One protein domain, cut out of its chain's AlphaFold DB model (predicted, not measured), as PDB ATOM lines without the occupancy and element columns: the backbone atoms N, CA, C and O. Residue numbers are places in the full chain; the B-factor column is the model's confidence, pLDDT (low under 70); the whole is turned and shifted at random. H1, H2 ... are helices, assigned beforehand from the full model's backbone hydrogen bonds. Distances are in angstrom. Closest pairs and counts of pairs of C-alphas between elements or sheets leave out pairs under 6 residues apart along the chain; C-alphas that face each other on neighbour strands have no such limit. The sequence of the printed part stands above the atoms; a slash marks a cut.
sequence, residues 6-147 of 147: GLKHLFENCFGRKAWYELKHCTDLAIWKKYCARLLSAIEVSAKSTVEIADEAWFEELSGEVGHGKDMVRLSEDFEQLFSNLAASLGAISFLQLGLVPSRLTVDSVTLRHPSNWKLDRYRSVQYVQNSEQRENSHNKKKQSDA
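This is residues 6 to 147 of the 147 residues of an uncharacterized protein of Marinobacterium halophilum (UniProt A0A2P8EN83). Three long helices, H3, H4 and H5, lie side by side as an up-and-down bundle, their centres making a triangle, while a small helical hairpin of H1 and H2 sits loosely beside H3. After H5 a long stretch with no named element loops out, passes the end of the bundle where H3 ends and H4 begins, and leads to H6, a separate helix that packs on no other helix and sticks out with its residues 132 to 137 and 139 to 145. The printed part has 142 residues, with six named helices in the order H1 to H6 and no named strand; the class is all helix. The whole is loose, with a radius of gyration of the C-alphas of 18.4 A, and spans 48 by 46 by 31 A.

The longest helix by residues is H3, residues 29 to 50. It touches H4, residues 58 to 75, closest at the C-alphas of Ala 37 and Lys 70, 5.1 A apart; they run opposite ways at a shallow tilt of 6 degrees and form a helical hairpin. H4 in turn touches H5, residues 79 to 98, closest at the C-alphas of Gly 69 and Ser 89, 5.0 A apart; this helical hairpin has a shallow tilt of 5 degrees, opposite ways. H3 and H5 touch, with 4 pairs of C-alphas within 8 A, the closest being those of Leu 29 and Phe 79 at 6.8 A; they run the same way at a shallow tilt of 7 degrees. These three helices make a bundle, up and down, each running against the one before it in the chain. H2, residues 17 to 24, is close to H3 but not clearly touching, with the closest C-alphas, those of Leu 23 and Trp 32, 6.9 A apart. H1, residues 6 to 15, is also close to H3 but not clearly touching, at the C-alphas of Cys 14 and Leu 39, 7.7 A apart. H1 and H2 form a helical hairpin: they touch, with the C-alphas of Glu 12 and Trp 20 closest at 5.9 A, and run opposite ways at a steep tilt of 40 degrees. H1 and H2 are each apart from H4 and H5. H6, residues 132 to 145, touches no helix. In the six helices every O i to N i+4 pair is within hydrogen-bond range.

H3 is 31.6 A from first to last C-alpha, beginning with C-alpha 29 at (6.300, -5.540, 37.280). H5 is 28.6 A long and ends with C-alpha 98 at (0.609, 19.399, 55.407). H4 is 25.7 A long. H1 is 14.3 A long and starts at C-alpha 6, (-4.050, -3.034, 52.225), and H2 is 10.6 A long. H6 is 20.5 A long and ends with C-alpha 145 at (-26.938, 10.807, 61.153).

The C-alphas farthest apart are those of Thr 106 and Ala 147, 55.1 A. The printed part has no cut and ends at the chain's last residue, 147. The links from H1 to H2, H2 to H3 and H4 to H5 are tight, the link from H3 to H4 is short, and the link from H5 to H6, residues 99 to 131, is long. Residues 111 to 116 stand free, as do residues 131 to 137, of which 132 to 137 belong to H6, and residues 139 to 147, of which 139 to 145 belong to H6. Without these stretches the body spans 46 by 44 by 23 A. The mean pLDDT of the printed part is 92.0, and one printed residue, 147, is under 70.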
ATOM      1  N   GLY A   6      -4.123  -4.501  52.187       78.25
ATOM      2  CA  GLY A   6      -4.050  -3.034  52.225       78.25
ATOM      3  C   GLY A   6      -4.006  -2.398  50.830       78.25
ATOM      4  O   GLY A   6      -4.750  -1.456  50.555       78.25
ATOM      5  N   LEU A   7      -3.197  -2.955  49.922       82.44
ATOM      6  CA  LEU A   7      -3.104  -2.474  48.539       82.44
ATOM      7  C   LEU A   7      -4.388  -2.762  47.764       82.44
ATOM      8  O   LEU A   7      -4.842  -1.899  47.016       82.44
ATOM      9  N   LYS A   8      -5.019  -3.922  47.995       87.81
ATOM     10  CA  LYS A   8      -6.343  -4.229  47.442       87.81
ATOM     11  C   LYS A   8      -7.326  -3.101  47.709       87.81
ATOM     12  O   LYS A   8      -7.893  -2.553  46.770       87.81
ATOM     13  N   HIS A   9      -7.513  -2.757  48.980       89.44
ATOM     14  CA  HIS A   9      -8.512  -1.773  49.369       89.44
ATOM     15  C   HIS A   9      -8.251  -0.409  48.719       89.44
ATOM     16  O   HIS A   9      -9.168   0.205  48.178       89.44
ATOM     17  N   LEU A  10      -6.989   0.032  48.702       90.81
ATOM     18  CA  LEU A  10      -6.599   1.287  48.067       90.81
ATOM     19  C   LEU A  10      -6.892   1.286  46.559       90.81
ATOM     20  O   LEU A  10      -7.576   2.180  46.065       90.81
ATOM     21  N   PHE A  11      -6.419   0.276  45.824       91.50
ATOM     22  CA  PHE A  11      -6.596   0.223  44.372       91.50
ATOM     23  C   PHE A  11      -8.060   0.027  43.960       91.50
ATOM     24  O   PHE A  11      -8.492   0.626  42.974       91.50
ATOM     25  N   GLU A  12      -8.842  -0.753  44.714       92.88
ATOM     26  CA  GLU A  12     -10.281  -0.892  44.470       92.88
ATOM     27  C   GLU A  12     -11.024   0.431  44.694       92.88
ATOM     28  O   GLU A  12     -11.863   0.789  43.868       92.88
ATOM     29  N   ASN A  13     -10.694   1.180  45.751       91.62
ATOM     30  CA  ASN A  13     -11.320   2.477  46.023       91.62
ATOM     31  C   ASN A  13     -10.920   3.546  44.998       91.62
ATOM     32  O   ASN A  13     -11.759   4.342  44.588       91.62
ATOM     33  N   CYS A  14      -9.657   3.568  44.566       93.50
ATOM     34  CA  CYS A  14      -9.173   4.576  43.624       93.50
ATOM     35  C   CYS A  14      -9.563   4.277  42.170       93.50
ATOM     36  O   CYS A  14      -9.862   5.198  41.412       93.50
ATOM     37  N   PHE A  15      -9.528   3.009  41.743       94.81
ATOM     38  CA  PHE A  15      -9.631   2.635  40.322       94.81
ATOM     39  C   PHE A  15     -10.691   1.572  40.016       94.81
ATOM     40  O   PHE A  15     -10.819   1.154  38.863       94.81
ATOM     41  N   GLY A  16     -11.459   1.148  41.019       93.56
ATOM     42  CA  GLY A  16     -12.492   0.127  40.889       93.56
ATOM     43  C   GLY A  16     -11.954  -1.305  40.946       93.56
ATOM     44  O   GLY A  16     -10.763  -1.575  40.804       93.56
ATOM     45  N   ARG A  17     -12.871  -2.268  41.106       91.06
ATOM     46  CA  ARG A  17     -12.549  -3.698  41.311       91.06
ATOM     47  C   ARG A  17     -11.693  -4.314  40.203       91.06
ATOM     48  O   ARG A  17     -10.856  -5.169  40.474       91.06
ATOM     49  N   LYS A  18     -11.882  -3.870  38.956       89.00
ATOM     50  CA  LYS A  18     -11.135  -4.385  37.801       89.00
ATOM     51  C   LYS A  18      -9.628  -4.152  37.940       89.00
ATOM     52  O   LYS A  18      -8.859  -5.038  37.589       89.00
ATOM     53  N   ALA A  19      -9.222  -3.015  38.508       88.94
ATOM     54  CA  ALA A  19      -7.814  -2.708  38.730       88.94
ATOM     55  C   ALA A  19      -7.147  -3.727  39.657       88.94
ATOM     56  O   ALA A  19      -6.056  -4.205  39.370       88.94
ATOM     57  N   TRP A  20      -7.826  -4.116  40.738       88.69
ATOM     58  CA  TRP A  20      -7.296  -5.134  41.636       88.69
ATOM     59  C   TRP A  20      -7.255  -6.518  40.995       88.69
ATOM     60  O   TRP A  20      -6.276  -7.232  41.175       88.69
ATOM     61  N   TYR A  21      -8.263  -6.902  40.207       87.12
ATOM     62  CA  TYR A  21      -8.223  -8.186  39.498       87.12
ATOM     63  C   TYR A  21      -7.054  -8.287  38.516       87.12
ATOM     64  O   TYR A  21      -6.459  -9.355  38.397       87.12
ATOM     65  N   GLU A  22      -6.689  -7.180  37.867       87.19
ATOM     66  CA  GLU A  22      -5.497  -7.109  37.018       87.19
ATOM     67  C   GLU A  22      -4.184  -7.196  37.813       87.19
ATOM     68  O   GLU A  22      -3.176  -7.582  37.237       87.19
ATOM     69  N   LEU A  23      -4.175  -6.865  39.109       87.00
ATOM     70  CA  LEU A  23      -2.973  -6.836  39.953       87.00
ATOM     71  C   LEU A  23      -2.800  -8.089  40.827       87.00
ATOM     72  O   LEU A  23      -1.678  -8.554  41.003       87.00
ATOM     73  N   LYS A  24      -3.893  -8.661  41.353       80.50
ATOM     74  CA  LYS A  24      -3.900  -9.703  42.403       80.50
ATOM     75  C   LYS A  24      -3.019 -10.914  42.078       80.50
ATOM     76  O   LYS A  24      -2.408 -11.491  42.971       80.50
ATOM     77  N   HIS A  25      -2.998 -11.320  40.814       76.62
ATOM     78  CA  HIS A  25      -2.244 -12.484  40.336       76.62
ATOM     79  C   HIS A  25      -1.163 -12.099  39.324       76.62
ATOM     80  O   HIS A  25      -0.641 -12.949  38.608       76.62
ATOM     81  N   CYS A  26      -0.851 -10.807  39.238       81.56
ATOM     82  CA  CYS A  26       0.078 -10.271  38.268       81.56
ATOM     83  C   CYS A  26       1.489 -10.243  38.845       81.56
ATOM     84  O   CYS A  26       1.775  -9.502  39.786       81.56
ATOM     85  N   THR A  27       2.370 -11.037  38.246       85.81
ATOM     86  CA  THR A  27       3.816 -11.003  38.491       85.81
ATOM     87  C   THR A  27       4.540 -10.044  37.545       85.81
ATOM     88  O   THR A  27       5.752  -9.878  37.651       85.81
ATOM     89  N   ASP A  28       3.813  -9.396  36.630       92.25
ATOM     90  CA  ASP A  28       4.372  -8.423  35.699       92.25
ATOM     91  C   ASP A  28       4.584  -7.073  36.396       92.25
ATOM     92  O   ASP A  28       3.653  -6.293  36.643       92.25
ATOM     93  N   LEU A  29       5.853  -6.789  36.682       93.94
ATOM     94  CA  LEU A  29       6.300  -5.540  37.280       93.94
ATOM     95  C   LEU A  29       5.856  -4.310  36.467       93.94
ATOM     96  O   LEU A  29       5.559  -3.268  37.051       93.94
ATOM     97  N   ALA A  30       5.763  -4.396  35.137       94.81
ATOM     98  CA  ALA A  30       5.375  -3.265  34.295       94.81
ATOM     99  C   ALA A  30       3.925  -2.825  34.548       94.81
ATOM    100  O   ALA A  30       3.633  -1.623  34.600       94.81
ATOM    101  N   ILE A  31       3.017  -3.781  34.768       93.38
ATOM    102  CA  ILE A  31       1.618  -3.495  35.119       93.38
ATOM    103  C   ILE A  31       1.557  -2.811  36.488       93.38
ATOM    104  O   ILE A  31       0.870  -1.798  36.646       93.38
ATOM    105  N   TRP A  32       2.328  -3.295  37.458       94.62
ATOM    106  CA  TRP A  32       2.403  -2.678  38.779       94.62
ATOM    107  C   TRP A  32       2.965  -1.254  38.738       94.62
ATOM    108  O   TRP A  32       2.352  -0.343  39.300       94.62
ATOM    109  N   LYS A  33       4.050  -1.017  37.992       96.19
ATOM    110  CA  LYS A  33       4.604   0.328  37.755       96.19
ATOM    111  C   LYS A  33       3.565   1.282  37.172       96.19
ATOM    112  O   LYS A  33       3.441   2.419  37.630       96.19
ATOM    113  N   LYS A  34       2.777   0.818  36.196       95.56
ATOM    114  CA  LYS A  34       1.689   1.599  35.589       95.56
ATOM    115  C   LYS A  34       0.654   2.022  36.631       95.56
ATOM    116  O   LYS A  34       0.277   3.193  36.662       95.56
ATOM    117  N   TYR A  35       0.196   1.104  37.481       95.12
ATOM    118  CA  TYR A  35      -0.800   1.414  38.511       95.12
ATOM    119  C   TYR A  35      -0.250   2.307  39.630       95.12
ATOM    120  O   TYR A  35      -0.951   3.220  40.065       95.12
ATOM    121  N   CYS A  36       1.008   2.122  40.034       95.94
ATOM    122  CA  CYS A  36       1.676   2.988  41.009       95.94
ATOM    123  C   CYS A  36       1.836   4.420  40.470       95.94
ATOM    124  O   CYS A  36       1.460   5.383  41.136       95.94
ATOM    125  N   ALA A  37       2.289   4.577  39.222       97.75
ATOM    126  CA  ALA A  37       2.371   5.888  38.575       97.75
ATOM    127  C   ALA A  37       0.989   6.542  38.409       97.75
ATOM    128  O   ALA A  37       0.844   7.754  38.577       97.75
ATOM    129  N   ARG A  38      -0.045   5.742  38.109       97.19
ATOM    130  CA  ARG A  38      -1.433   6.212  38.034       97.19
ATOM    131  C   ARG A  38      -1.944   6.700  39.391       97.19
ATOM    132  O   ARG A  38      -2.670   7.687  39.418       97.19
ATOM    133  N   LEU A  39      -1.570   6.046  40.493       97.19
ATOM    134  CA  LEU A  39      -1.908   6.482  41.853       97.19
ATOM    135  C   LEU A  39      -1.294   7.844  42.175       97.19
ATOM    136  O   LEU A  39      -2.019   8.739  42.599       97.19
ATOM    137  N   LEU A  40      -0.005   8.035  41.888       98.19
ATOM    138  CA  LEU A  40       0.659   9.329  42.073       98.19
ATOM    139  C   LEU A  40      -0.015  10.438  41.244       98.19
ATOM    140  O   LEU A  40      -0.295  11.517  41.760       98.19
ATOM    141  N   SER A  41      -0.370  10.153  39.988       98.12
ATOM    142  CA  SER A  41      -1.128  11.103  39.162       98.12
ATOM    143  C   SER A  41      -2.550  11.362  39.672       98.12
ATOM    144  O   SER A  41      -3.036  12.480  39.544       98.12
ATOM    145  N   ALA A  42      -3.224  10.375  40.267       97.94
ATOM    146  CA  ALA A  42      -4.540  10.586  40.869       97.94
ATOM    147  C   ALA A  42      -4.464  11.549  42.064       97.94
ATOM    148  O   ALA A  42      -5.329  12.413  42.200       97.94
ATOM    149  N   ILE A  43      -3.412  11.445  42.884       97.06
ATOM    150  CA  ILE A  43      -3.164  12.371  43.996       97.06
ATOM    151  C   ILE A  43      -2.937  13.792  43.474       97.06
ATOM    152  O   ILE A  43      -3.561  14.727  43.972       97.06
ATOM    153  N   GLU A  44      -2.103  13.953  42.444       97.06
ATOM    154  CA  GLU A  44      -1.838  15.256  41.826       97.06
ATOM    155  C   GLU A  44      -3.116  15.909  41.290       97.06
ATOM    156  O   GLU A  44      -3.402  17.067  41.598       97.06
ATOM    157  N   VAL A  45      -3.907  15.158  40.517       97.50
ATOM    158  CA  VAL A  45      -5.179  15.639  39.961       97.50
ATOM    159  C   VAL A  45      -6.148  16.004  41.083       97.50
ATOM    160  O   VAL A  45      -6.743  17.079  41.045       97.50
ATOM    161  N   SER A  46      -6.276  15.150  42.102       96.06
ATOM    162  CA  SER A  46      -7.151  15.416  43.245       96.06
ATOM    163  C   SER A  46      -6.751  16.708  43.950       96.06
ATOM    164  O   SER A  46      -7.596  17.578  44.134       96.06
ATOM    165  N   ALA A  47      -5.471  16.875  44.279       94.38
ATOM    166  CA  ALA A  47      -4.965  18.067  44.946       94.38
ATOM    167  C   ALA A  47      -5.222  19.340  44.122       94.38
ATOM    168  O   ALA A  47      -5.814  20.285  44.638       94.38
ATOM    169  N   LYS A  48      -4.877  19.332  42.826       93.88
ATOM    170  CA  LYS A  48      -5.118  20.451  41.894       93.88
ATOM    171  C   LYS A  48      -6.592  20.811  41.722       93.88
ATOM    172  O   LYS A  48      -6.899  21.952  41.411       93.88
ATOM    173  N   SER A  49      -7.493  19.851  41.914       93.75
ATOM    174  CA  SER A  49      -8.942  20.066  41.804       93.75
ATOM    175  C   SER A  49      -9.633  20.467  43.111       93.75
ATOM    176  O   SER A  49     -10.814  20.792  43.082       93.75
ATOM    177  N   THR A  50      -8.945  20.373  44.254       93.31
ATOM    178  CA  THR A  50      -9.556  20.540  45.589       93.31
ATOM    179  C   THR A  50      -8.949  21.700  46.380       93.31
ATOM    180  O   THR A  50      -9.628  22.296  47.213       93.31
ATOM    181  N   VAL A  51      -7.664  22.003  46.178       93.75
ATOM    182  CA  VAL A  51      -6.988  23.116  46.856       93.75
ATOM    183  C   VAL A  51      -7.353  24.426  46.162       93.75
ATOM    184  O   VAL A  51      -7.035  24.614  44.993       93.75
ATOM    185  N   GLU A  52      -7.991  25.332  46.903       91.81
ATOM    186  CA  GLU A  52      -8.495  26.614  46.379       91.81
ATOM    187  C   GLU A  52      -7.523  27.770  46.630       91.81
ATOM    188  O   GLU A  52      -7.431  28.712  45.847       91.81
ATOM    189  N   ILE A  53      -6.785  27.709  47.740       91.69
ATOM    190  CA  ILE A  53      -5.776  28.704  48.103       91.69
ATOM    191  C   ILE A  53      -4.459  27.961  48.269       91.69
ATOM    192  O   ILE A  53      -4.399  26.983  49.011       91.69
ATOM    193  N   ALA A  54      -3.418  28.426  47.589       92.31
ATOM    194  CA  ALA A  54      -2.059  27.922  47.704       92.31
ATOM    195  C   ALA A  54      -1.071  29.078  47.513       92.31
ATOM    196  O   ALA A  54      -1.390  30.065  46.848       92.31
ATOM    197  N   ASP A  55       0.118  28.969  48.103       91.62
ATOM    198  CA  ASP A  55       1.235  29.830  47.714       91.62
ATOM    199  C   ASP A  55       1.746  29.466  46.308       91.62
ATOM    200  O   ASP A  55       1.491  28.370  45.803       91.62
ATOM    201  N   GLU A  56       2.456  30.404  45.677       84.75
ATOM    202  CA  GLU A  56       2.853  30.338  44.262       84.75
ATOM    203  C   GLU A  56       3.611  29.048  43.907       84.75
ATOM    204  O   GLU A  56       3.339  28.433  42.879       84.75
ATOM    205  N   ALA A  57       4.499  28.593  44.793       92.06
ATOM    206  CA  ALA A  57       5.372  27.451  44.538       92.06
ATOM    207  C   ALA A  57       4.729  26.091  44.868       92.06
ATOM    208  O   ALA A  57       5.235  25.054  44.440       92.06
ATOM    209  N   TRP A  58       3.628  26.046  45.627       94.12
ATOM    210  CA  TRP A  58       3.136  24.781  46.184       94.12
ATOM    211  C   TRP A  58       2.733  23.756  45.116       94.12
ATOM    212  O   TRP A  58       3.077  22.577  45.221       94.12
ATOM    213  N   PHE A  59       2.032  24.186  44.061       94.69
ATOM    214  CA  PHE A  59       1.649  23.280  42.975       94.69
ATOM    215  C   PHE A  59       2.852  22.797  42.164       94.69
ATOM    216  O   PHE A  59       2.842  21.658  41.695       94.69
ATOM    217  N   GLU A  60       3.877  23.637  42.005       95.50
ATOM    218  CA  GLU A  60       5.115  23.271  41.316       95.50
ATOM    219  C   GLU A  60       5.884  22.220  42.112       95.50
ATOM    220  O   GLU A  60       6.289  21.202  41.555       95.50
ATOM    221  N   GLU A  61       6.003  22.410  43.425       95.44
ATOM    222  CA  GLU A  61       6.617  21.436  44.324       95.44
ATOM    223  C   GLU A  61       5.843  20.119  44.346       95.44
ATOM    224  O   GLU A  61       6.446  19.051  44.255       95.44
ATOM    225  N   LEU A  62       4.507  20.168  44.383       96.25
ATOM    226  CA  LEU A  62       3.682  18.963  44.319       96.25
ATOM    227  C   LEU A  62       3.905  18.210  43.006       96.25
ATOM    228  O   LEU A  62       4.078  16.990  43.017       96.25
ATOM    229  N   SER A  63       3.908  18.921  41.877       97.25
ATOM    230  CA  SER A  63       4.222  18.328  40.577       97.25
ATOM    231  C   SER A  63       5.650  17.781  40.525       97.25
ATOM    232  O   SER A  63       5.863  16.732  39.917       97.25
ATOM    233  N   GLY A  64       6.607  18.438  41.184       97.75
ATOM    234  CA  GLY A  64       7.984  17.976  41.333       97.75
ATOM    235  C   GLY A  64       8.076  16.650  42.089       97.75
ATOM    236  O   GLY A  64       8.630  15.687  41.560       97.75
ATOM    237  N   GLU A  65       7.463  16.560  43.270       97.56
ATOM    238  CA  GLU A  65       7.443  15.340  44.093       97.56
ATOM    239  C   GLU A  65       6.713  14.183  43.394       97.56
ATOM    240  O   GLU A  65       7.183  13.043  43.378       97.56
ATOM    241  N   VAL A  66       5.581  14.468  42.743       98.19
ATOM    242  CA  VAL A  66       4.843  13.472  41.951       98.19
ATOM    243  C   VAL A  66       5.661  13.011  40.744       98.19
ATOM    244  O   VAL A  66       5.681  11.815  40.437       98.19
ATOM    245  N   GLY A  67       6.329  13.936  40.052       98.44
ATOM    246  CA  GLY A  67       7.217  13.644  38.929       98.44
ATOM    247  C   GLY A  67       8.368  12.736  39.350       98.44
ATOM    248  O   GLY A  67       8.526  11.651  38.786       98.44
ATOM    249  N   HIS A  68       9.084  13.120  40.409       98.06
ATOM    250  CA  HIS A  68      10.165  12.331  40.988       98.06
ATOM    251  C   HIS A  68       9.693  10.925  41.381       98.06
ATOM    252  O   HIS A  68      10.287   9.931  40.961       98.06
ATOM    253  N   GLY A  69       8.570  10.812  42.098       98.25
ATOM    254  CA  GLY A  69       8.028   9.514  42.497       98.25
ATOM    255  C   GLY A  69       7.652   8.620  41.313       98.25
ATOM    256  O   GLY A  69       7.896   7.411  41.334       98.25
ATOM    257  N   LYS A  70       7.104   9.198  40.235       98.56
ATOM    258  CA  LYS A  70       6.800   8.457  38.999       98.56
ATOM    259  C   LYS A  70       8.066   7.934  38.329       98.56
ATOM    260  O   LYS A  70       8.043   6.809  37.826       98.56
ATOM    261  N   ASP A  71       9.140   8.711  38.328       98.56
ATOM    262  CA  ASP A  71      10.418   8.285  37.763       98.56
ATOM    263  C   ASP A  71      11.050   7.168  38.601       98.56
ATOM    264  O   ASP A  71      11.422   6.134  38.047       98.56
ATOM    265  N   MET A  72      11.038   7.281  39.932       98.31
ATOM    266  CA  MET A  72      11.528   6.227  40.830       98.31
ATOM    267  C   MET A  72      10.748   4.913  40.673       98.31
ATOM    268  O   MET A  72      11.329   3.834  40.539       98.31
ATOM    269  N   VAL A  73       9.418   4.990  40.589       97.75
ATOM    270  CA  VAL A  73       8.557   3.836  40.286       97.75
ATOM    271  C   VAL A  73       8.932   3.204  38.942       97.75
ATOM    272  O   VAL A  73       9.071   1.986  38.843       97.75
ATOM    273  N   ARG A  74       9.136   4.009  37.892       97.12
ATOM    274  CA  ARG A  74       9.504   3.505  36.558       97.12
ATOM    275  C   ARG A  74      10.862   2.810  36.546       97.12
ATOM    276  O   ARG A  74      10.990   1.782  35.876       97.12
ATOM    277  N   LEU A  75      11.828   3.338  37.292       97.50
ATOM    278  CA  LEU A  75      13.196   2.822  37.386       97.50
ATOM    279  C   LEU A  75      13.339   1.595  38.297       97.50
ATOM    280  O   LEU A  75      14.396   0.982  38.302       97.50
ATOM    281  N   SER A  76      12.297   1.208  39.036       98.06
ATOM    282  CA  SER A  76      12.375   0.081  39.979       98.06
ATOM    283  C   SER A  76      12.638  -1.254  39.265       98.06
ATOM    284  O   SER A  76      11.960  -1.568  38.292       98.06
ATOM    285  N   GLU A  77      13.589  -2.055  39.718       97.44
ATOM    286  CA  GLU A  77      14.006  -3.307  39.066       97.44
ATOM    287  C   GLU A  77      13.207  -4.519  39.558       97.44
ATOM    288  O   GLU A  77      13.022  -5.486  38.821       97.44
ATOM    289  N   ASP A  78      12.652  -4.427  40.765       96.25
ATOM    290  CA  ASP A  78      11.829  -5.455  41.388       96.25
ATOM    291  C   ASP A  78      10.673  -4.854  42.214       96.25
ATOM    292  O   ASP A  78      10.453  -3.638  42.261       96.25
ATOM    293  N   PHE A  79       9.886  -5.733  42.838       93.88
ATOM    294  CA  PHE A  79       8.741  -5.358  43.665       93.88
ATOM    295  C   PHE A  79       9.128  -4.667  44.973       93.88
ATOM    296  O   PHE A  79       8.402  -3.780  45.423       93.88
ATOM    297  N   GLU A  80      10.246  -5.052  45.586       94.88
ATOM    298  CA  GLU A  80      10.706  -4.455  46.839       94.88
ATOM    299  C   GLU A  80      11.089  -2.993  46.607       94.88
ATOM    300  O   GLU A  80      10.583  -2.092  47.285       94.88
ATOM    301  N   GLN A  81      11.883  -2.740  45.565       97.56
ATOM    302  CA  GLN A  81      12.253  -1.400  45.144       97.56
ATOM    303  C   GLN A  81      11.024  -0.592  44.710       97.56
ATOM    304  O   GLN A  81      10.898   0.573  45.088       97.56
ATOM    305  N   LEU A  82      10.086  -1.203  43.977       96.75
ATOM    306  CA  LEU A  82       8.853  -0.540  43.554       96.75
ATOM    307  C   LEU A  82       8.039  -0.027  44.743       96.75
ATOM    308  O   LEU A  82       7.633   1.139  44.760       96.75
ATOM    309  N   PHE A  83       7.774  -0.887  45.727       94.12
ATOM    310  CA  PHE A  83       6.954  -0.512  46.875       94.12
ATOM    311  C   PHE A  83       7.697   0.410  47.841       94.12
ATOM    312  O   PHE A  83       7.065   1.311  48.394       94.12
ATOM    313  N   SER A  84       9.016   0.258  47.986       96.88
ATOM    314  CA  SER A  84       9.859   1.202  48.728       96.88
ATOM    315  C   SER A  84       9.798   2.606  48.113       96.88
ATOM    316  O   SER A  84       9.463   3.575  48.800       96.88
ATOM    317  N   ASN A  85       9.988   2.714  46.794       98.12
ATOM    318  CA  ASN A  85       9.909   3.981  46.064       98.12
ATOM    319  C   ASN A  85       8.511   4.604  46.128       98.12
ATOM    320  O   ASN A  85       8.379   5.814  46.335       98.12
ATOM    321  N   LEU A  86       7.455   3.795  45.990       97.12
ATOM    322  CA  LEU A  86       6.083   4.271  46.142       97.12
ATOM    323  C   LEU A  86       5.833   4.800  47.563       97.12
ATOM    324  O   LEU A  86       5.282   5.888  47.710       97.12
ATOM    325  N   ALA A  87       6.238   4.063  48.600       96.69
ATOM    326  CA  ALA A  87       6.038   4.458  49.992       96.69
ATOM    327  C   ALA A  87       6.788   5.752  50.337       96.69
ATOM    328  O   ALA A  87       6.202   6.647  50.949       96.69
ATOM    329  N   ALA A  88       8.043   5.885  49.895       97.12
ATOM    330  CA  ALA A  88       8.828   7.107  50.058       97.12
ATOM    331  C   ALA A  88       8.145   8.310  49.385       97.12
ATOM    332  O   ALA A  88       7.975   9.355  50.013       97.12
ATOM    333  N   SER A  89       7.667   8.128  48.149       97.81
ATOM    334  CA  SER A  89       6.963   9.172  47.389       97.81
ATOM    335  C   SER A  89       5.656   9.591  48.063       97.81
ATOM    336  O   SER A  89       5.388  10.777  48.230       97.81
ATOM    337  N   LEU A  90       4.843   8.622  48.498       96.88
ATOM    338  CA  LEU A  90       3.600   8.900  49.220       96.88
ATOM    339  C   LEU A  90       3.875   9.627  50.541       96.88
ATOM    340  O   LEU A  90       3.134  10.544  50.889       96.88
ATOM    341  N   GLY A  91       4.940   9.261  51.259       96.88
ATOM    342  CA  GLY A  91       5.369   9.947  52.478       96.88
ATOM    343  C   GLY A  91       5.759  11.407  52.237       96.88
ATOM    344  O   GLY A  91       5.274  12.288  52.948       96.88
ATOM    345  N   ALA A  92       6.576  11.676  51.213       96.56
ATOM    346  CA  ALA A  92       6.967  13.035  50.831       96.56
ATOM    347  C   ALA A  92       5.745  13.886  50.452       96.56
ATOM    348  O   ALA A  92       5.530  14.952  51.031       96.56
ATOM    349  N   ILE A  93       4.879  13.363  49.577       96.75
ATOM    350  CA  ILE A  93       3.641  14.040  49.164       96.75
ATOM    351  C   ILE A  93       2.729  14.302  50.370       96.75
ATOM    352  O   ILE A  93       2.170  15.391  50.488       96.75
ATOM    353  N   SER A  94       2.613  13.348  51.299       96.00
ATOM    354  CA  SER A  94       1.782  13.506  52.500       96.00
ATOM    355  C   SER A  94       2.276  14.658  53.378       96.00
ATOM    356  O   SER A  94       1.473  15.444  53.870       96.00
ATOM    357  N   PHE A  95       3.592  14.805  53.558       94.88
ATOM    358  CA  PHE A  95       4.143  15.942  54.297       94.88
ATOM    359  C   PHE A  95       3.997  17.266  53.548       94.88
ATOM    360  O   PHE A  95       3.678  18.278  54.172       94.88
ATOM    361  N   LEU A  96       4.174  17.272  52.225       93.88
ATOM    362  CA  LEU A  96       3.978  18.474  51.417       93.88
ATOM    363  C   LEU A  96       2.527  18.978  51.476       93.88
ATOM    364  O   LEU A  96       2.291  20.181  51.555       93.88
ATOM    365  N   GLN A  97       1.551  18.067  51.515       91.31
ATOM    366  CA  GLN A  97       0.138  18.412  51.708       91.31
ATOM    367  C   GLN A  97      -0.154  19.038  53.080       91.31
ATOM    368  O   GLN A  97      -1.126  19.774  53.219       91.31
ATOM    369  N   LEU A  98       0.686  18.773  54.084       91.19
ATOM    370  CA  LEU A  98       0.609  19.399  55.407       91.19
ATOM    371  C   LEU A  98       1.415  20.708  55.497       91.19
ATOM    372  O   LEU A  98       1.277  21.437  56.479       91.19
ATOM    373  N   GLY A  99       2.263  21.003  54.507       91.81
ATOM    374  CA  GLY A  99       3.035  22.240  54.409       91.81
ATOM    375  C   GLY A  99       4.373  22.064  53.687       91.81
ATOM    376  O   GLY A  99       4.538  22.489  52.546       91.81
ATOM    377  N   LEU A 100       5.360  21.476  54.361       90.62
ATOM    378  CA  LEU A 100       6.740  21.336  53.886       90.62
ATOM    379  C   LEU A 100       7.244  19.920  54.128       90.62
ATOM    380  O   LEU A 100       7.026  19.360  55.201       90.62
ATOM    381  N   VAL A 101       8.003  19.373  53.180       91.81
ATOM    382  CA  VAL A 101       8.728  18.117  53.398       91.81
ATOM    383  C   VAL A 101       9.850  18.359  54.424       91.81
ATOM    384  O   VAL A 101      10.678  19.254  54.227       91.81
ATOM    385  N   PRO A 102       9.913  17.609  55.541       90.88
ATOM    386  CA  PRO A 102      10.973  17.786  56.525       90.88
ATOM    387  C   PRO A 102      12.357  17.482  55.935       90.88
ATOM    388  O   PRO A 102      12.600  16.375  55.464       90.88
ATOM    389  N   SER A 103      13.297  18.424  56.052       89.38
ATOM    390  CA  SER A 103      14.709  18.217  55.705       89.38
ATOM    391  C   SER A 103      15.578  18.317  56.955       89.38
ATOM    392  O   SER A 103      15.694  19.373  57.577       89.38
ATOM    393  N   ARG A 104      16.120  17.175  57.379       89.19
ATOM    394  CA  ARG A 104      16.806  16.984  58.671       89.19
ATOM    395  C   ARG A 104      18.056  16.109  58.517       89.19
ATOM    396  O   ARG A 104      18.403  15.356  59.414       89.19
ATOM    397  N   LEU A 105      18.717  16.198  57.365       87.81
ATOM    398  CA  LEU A 105      19.831  15.319  56.982       87.81
ATOM    399  C   LEU A 105      21.054  15.414  57.910       87.81
ATOM    400  O   LEU A 105      21.900  14.530  57.893       87.81
ATOM    401  N   THR A 106      21.159  16.484  58.697       89.56
ATOM    402  CA  THR A 106      22.303  16.768  59.574       89.56
ATOM    403  C   THR A 106      22.066  16.422  61.045       89.56
ATOM    404  O   THR A 106      22.941  16.685  61.866       89.56
ATOM    405  N   VAL A 107      20.897  15.879  61.407       90.81
ATOM    406  CA  VAL A 107      20.573  15.499  62.791       90.81
ATOM    407  C   VAL A 107      20.362  13.992  62.910       90.81
ATOM    408  O   VAL A 107      19.653  13.399  62.102       90.81
ATOM    409  N   ASP A 108      20.924  13.383  63.957       89.19
ATOM    410  CA  ASP A 108      20.880  11.925  64.147       89.19
ATOM    411  C   ASP A 108      19.481  11.404  64.517       89.19
ATOM    412  O   ASP A 108      19.113  10.276  64.197       89.19
ATOM    413  N   SER A 109      18.682  12.210  65.224       91.88
ATOM    414  CA  SER A 109      17.310  11.850  65.596       91.88
ATOM    415  C   SER A 109      16.444  13.081  65.859       91.88
ATOM    416  O   SER A 109      16.937  14.133  66.272       91.88
ATOM    417  N   VAL A 110      15.128  12.953  65.649       91.44
ATOM    418  CA  VAL A 110      14.155  14.008  65.969       91.44
ATOM    419  C   VAL A 110      12.982  13.449  66.759       91.44
ATOM    420  O   VAL A 110      12.338  12.484  66.358       91.44
ATOM    421  N   THR A 111      12.667  14.092  67.882       92.00
ATOM    422  CA  THR A 111      11.570  13.678  68.763       92.00
ATOM    423  C   THR A 111      10.199  14.171  68.289       92.00
ATOM    424  O   THR A 111      10.036  15.307  67.828       92.00
ATOM    425  N   LEU A 112       9.183  13.324  68.486       92.50
ATOM    426  CA  LEU A 112       7.767  13.645  68.277       92.50
ATOM    427  C   LEU A 112       7.201  14.593  69.345       92.50
ATOM    428  O   LEU A 112       6.209  15.269  69.102       92.50
ATOM    429  N   ARG A 113       7.838  14.681  70.522       93.19
ATOM    430  CA  ARG A 113       7.311  15.438  71.675       93.19
ATOM    431  C   ARG A 113       7.371  16.956  71.522       93.19
ATOM    432  O   ARG A 113       6.742  17.650  72.310       93.19
ATOM    433  N   HIS A 114       8.130  17.472  70.559       90.25
ATOM    434  CA  HIS A 114       8.249  18.909  70.321       90.25
ATOM    435  C   HIS A 114       7.466  19.294  69.061       90.25
ATOM    436  O   HIS A 114       7.956  19.057  67.955       90.25
ATOM    437  N   PRO A 115       6.269  19.904  69.196       89.75
ATOM    438  CA  PRO A 115       5.423  20.252  68.054       89.75
ATOM    439  C   PRO A 115       6.101  21.185  67.048       89.75
ATOM    440  O   PRO A 115       5.824  21.102  65.859       89.75
ATOM    441  N   SER A 116       7.035  22.030  67.497       90.44
ATOM    442  CA  SER A 116       7.815  22.923  66.631       90.44
ATOM    443  C   SER A 116       8.623  22.186  65.561       90.44
ATOM    444  O   SER A 116       8.840  22.738  64.487       90.44
ATOM    445  N   ASN A 117       9.022  20.934  65.812       89.75
ATOM    446  CA  ASN A 117       9.680  20.104  64.806       89.75
ATOM    447  C   ASN A 117       8.725  19.798  63.642       89.75
ATOM    448  O   ASN A 117       9.158  19.730  62.495       89.75
ATOM    449  N   TRP A 118       7.435  19.632  63.930       92.19
ATOM    450  CA  TRP A 118       6.400  19.156  63.005       92.19
ATOM    451  C   TRP A 118       5.452  20.267  62.545       92.19
ATOM    452  O   TRP A 118       4.460  19.995  61.878       92.19
ATOM    453  N   LYS A 119       5.762  21.520  62.887       92.31
ATOM    454  CA  LYS A 119       5.085  22.698  62.358       92.31
ATOM    455  C   LYS A 119       5.688  23.047  60.994       92.31
ATOM    456  O   LYS A 119       6.757  23.654  60.909       92.31
ATOM    457  N   LEU A 120       5.019  22.587  59.938       91.75
ATOM    458  CA  LEU A 120       5.510  22.604  58.556       91.75
ATOM    459  C   LEU A 120       4.924  23.754  57.721       91.75
ATOM    460  O   LEU A 120       5.207  23.861  56.539       91.75
ATOM    461  N   ASP A 121       4.145  24.641  58.331       89.62
ATOM    462  CA  ASP A 121       3.398  25.721  57.677       89.62
ATOM    463  C   ASP A 121       4.137  27.072  57.670       89.62
ATOM    464  O   ASP A 121       3.519  28.102  57.429       89.62
ATOM    465  N   ARG A 122       5.454  27.093  57.937       83.00
ATOM    466  CA  ARG A 122       6.240  28.312  58.246       83.00
ATOM    467  C   ARG A 122       5.910  29.533  57.379       83.00
ATOM    468  O   ARG A 122       5.838  30.637  57.907       83.00
ATOM    469  N   TYR A 123       5.752  29.324  56.077       82.81
ATOM    470  CA  TYR A 123       5.327  30.333  55.104       82.81
ATOM    471  C   TYR A 123       4.206  29.829  54.182       82.81
ATOM    472  O   TYR A 123       3.853  30.508  53.223       82.81
ATOM    473  N   ARG A 124       3.671  28.628  54.431       88.38
ATOM    474  CA  ARG A 124       2.697  27.987  53.541       88.38
ATOM    475  C   ARG A 124       1.306  28.544  53.777       88.38
ATOM    476  O   ARG A 124       0.876  28.681  54.920       88.38
ATOM    477  N   SER A 125       0.578  28.784  52.693       85.38
ATOM    478  CA  SER A 125      -0.791  29.310  52.729       85.38
ATOM    479  C   SER A 125      -1.768  28.419  51.965       85.38
ATOM    480  O   SER A 125      -2.588  28.908  51.195       85.38
ATOM    481  N   VAL A 126      -1.669  27.103  52.164       90.50
ATOM    482  CA  VAL A 126      -2.509  26.108  51.484       90.50
ATOM    483  C   VAL A 126      -3.809  25.886  52.256       90.50
ATOM    484  O   VAL A 126      -3.767  25.597  53.453       90.50
ATOM    485  N   GLN A 127      -4.966  26.020  51.602       89.88
ATOM    486  CA  GLN A 127      -6.274  25.859  52.246       89.88
ATOM    487  C   GLN A 127      -7.296  25.146  51.354       89.88
ATOM    488  O   GLN A 127      -7.432  25.426  50.162       89.88
ATOM    489  N   TYR A 128      -8.090  24.282  51.994       90.38
ATOM    490  CA  TYR A 128      -9.368  23.810  51.469       90.38
ATOM    491  C   TYR A 128     -10.465  24.786  51.890       90.38
ATOM    492  O   TYR A 128     -10.620  25.065  53.082       90.38
ATOM    493  N   VAL A 129     -11.242  25.288  50.932       92.31
ATOM    494  CA  VAL A 129     -12.301  26.264  51.204       92.31
ATOM    495  C   VAL A 129     -13.659  25.607  51.001       92.31
ATOM    496  O   VAL A 129     -13.942  25.064  49.939       92.31
ATOM    497  N   GLN A 130     -14.514  25.666  52.026       90.88
ATOM    498  CA  GLN A 130     -15.876  25.150  51.923       90.88
ATOM    499  C   GLN A 130     -16.767  26.134  51.155       90.88
ATOM    500  O   GLN A 130     -17.062  27.226  51.650       90.88
ATOM    501  N   ASN A 131     -17.255  25.719  49.990       91.00
ATOM    502  CA  ASN A 131     -18.239  26.467  49.214       91.00
ATOM    503  C   ASN A 131     -19.685  26.230  49.711       91.00
ATOM    504  O   ASN A 131     -19.949  25.400  50.588       91.00
ATOM    505  N   SER A 132     -20.639  26.988  49.164       92.62
ATOM    506  CA  SER A 132     -22.049  26.945  49.581       92.62
ATOM    507  C   SER A 132     -22.689  25.562  49.422       92.62
ATOM    508  O   SER A 132     -23.375  25.104  50.333       92.62
ATOM    509  N   GLU A 133     -22.419  24.872  48.312       92.44
ATOM    510  CA  GLU A 133     -22.931  23.522  48.042       92.44
ATOM    511  C   GLU A 133     -22.371  22.504  49.048       92.44
ATOM    512  O   GLU A 133     -23.105  21.722  49.654       92.44
ATOM    513  N   GLN A 134     -21.064  22.554  49.311       92.06
ATOM    514  CA  GLN A 134     -20.410  21.702  50.304       92.06
ATOM    515  C   GLN A 134     -20.961  21.944  51.718       92.06
ATOM    516  O   GLN A 134     -21.079  21.002  52.509       92.06
ATOM    517  N   ARG A 135     -21.325  23.189  52.049       92.75
ATOM    518  CA  ARG A 135     -21.948  23.535  53.334       92.75
ATOM    519  C   ARG A 135     -23.344  22.935  53.470       92.75
ATOM    520  O   ARG A 135     -23.655  22.363  54.517       92.75
ATOM    521  N   GLU A 136     -24.159  23.020  52.424       93.12
ATOM    522  CA  GLU A 136     -25.489  22.409  52.388       93.12
ATOM    523  C   GLU A 136     -25.410  20.881  52.511       93.12
ATOM    524  O   GLU A 136     -26.074  20.284  53.366       93.12
ATOM    525  N   ASN A 137     -24.509  20.251  51.755       92.38
ATOM    526  CA  ASN A 137     -24.264  18.810  51.824       92.38
ATOM    527  C   ASN A 137     -23.830  18.363  53.230       92.38
ATOM    528  O   ASN A 137     -24.330  17.361  53.749       92.38
ATOM    529  N   SER A 138     -22.952  19.127  53.891       90.19
ATOM    530  CA  SER A 138     -22.532  18.847  55.271       90.19
ATOM    531  C   SER A 138     -23.696  18.923  56.263       90.19
ATOM    532  O   SER A 138     -23.765  18.120  57.196       90.19
ATOM    533  N   HIS A 139     -24.606  19.878  56.085       88.31
ATOM    534  CA  HIS A 139     -25.778  20.036  56.939       88.31
ATOM    535  C   HIS A 139     -26.787  18.890  56.743       88.31
ATOM    536  O   HIS A 139     -27.289  18.333  57.722       88.31
ATOM    537  N   ASN A 140     -27.024  18.475  55.496       87.38
ATOM    538  CA  ASN A 140     -27.909  17.354  55.172       87.38
ATOM    539  C   ASN A 140     -27.372  16.020  55.707       87.38
ATOM    540  O   ASN A 140     -28.136  15.232  56.264       87.38
ATOM    541  N   LYS A 141     -26.053  15.798  55.627       88.50
ATOM    542  CA  LYS A 141     -25.404  14.613  56.205       88.50
ATOM    543  C   LYS A 141     -25.607  14.525  57.721       88.50
ATOM    544  O   LYS A 141     -25.903  13.450  58.225       88.50
ATOM    545  N   LYS A 142     -25.487  15.650  58.435       85.69
ATOM    546  CA  LYS A 142     -25.711  15.701  59.888       85.69
ATOM    547  C   LYS A 142     -27.161  15.367  60.255       85.69
ATOM    548  O   LYS A 142     -27.407  14.593  61.167       85.69
ATOM    549  N   LYS A 143     -28.133  15.877  59.495       82.25
ATOM    550  CA  LYS A 143     -29.548  15.525  59.698       82.25
ATOM    551  C   LYS A 143     -29.835  14.036  59.495       82.25
ATOM    552  O   LYS A 143     -30.690  13.507  60.185       82.25
ATOM    553  N   GLN A 144     -29.147  13.381  58.559       79.12
ATOM    554  CA  GLN A 144     -29.295  11.941  58.319       79.12
ATOM    555  C   GLN A 144     -28.634  11.076  59.398       79.12
ATOM    556  O   GLN A 144     -29.093   9.967  59.619       79.12
ATOM    557  N   SER A 145     -27.557  11.542  60.040       77.12
ATOM    558  CA  SER A 145     -26.938  10.807  61.153       77.12
ATOM    559  C   SER A 145     -27.710  10.936  62.463       77.12
ATOM    560  O   SER A 145     -27.583  10.074  63.326       77.12
ATOM    561  N   ASP A 146     -28.462  12.027  62.609       73.00
ATOM    562  CA  ASP A 146     -29.224  12.355  63.814       73.00
ATOM    563  C   ASP A 146     -30.680  11.824  63.760       73.00
ATOM    564  O   ASP A 146     -31.436  12.037  64.709       73.00
ATOM    565  N   ALA A 147     -31.076  11.163  62.662       60.88
ATOM    566  CA  ALA A 147     -32.403  10.579  62.416       60.88
ATOM    567  C   ALA A 147     -32.359   9.044  62.449       60.88
ATOM    568  O   ALA A 147     -33.339   8.451  62.953       60.88
TER     569      ALA A 147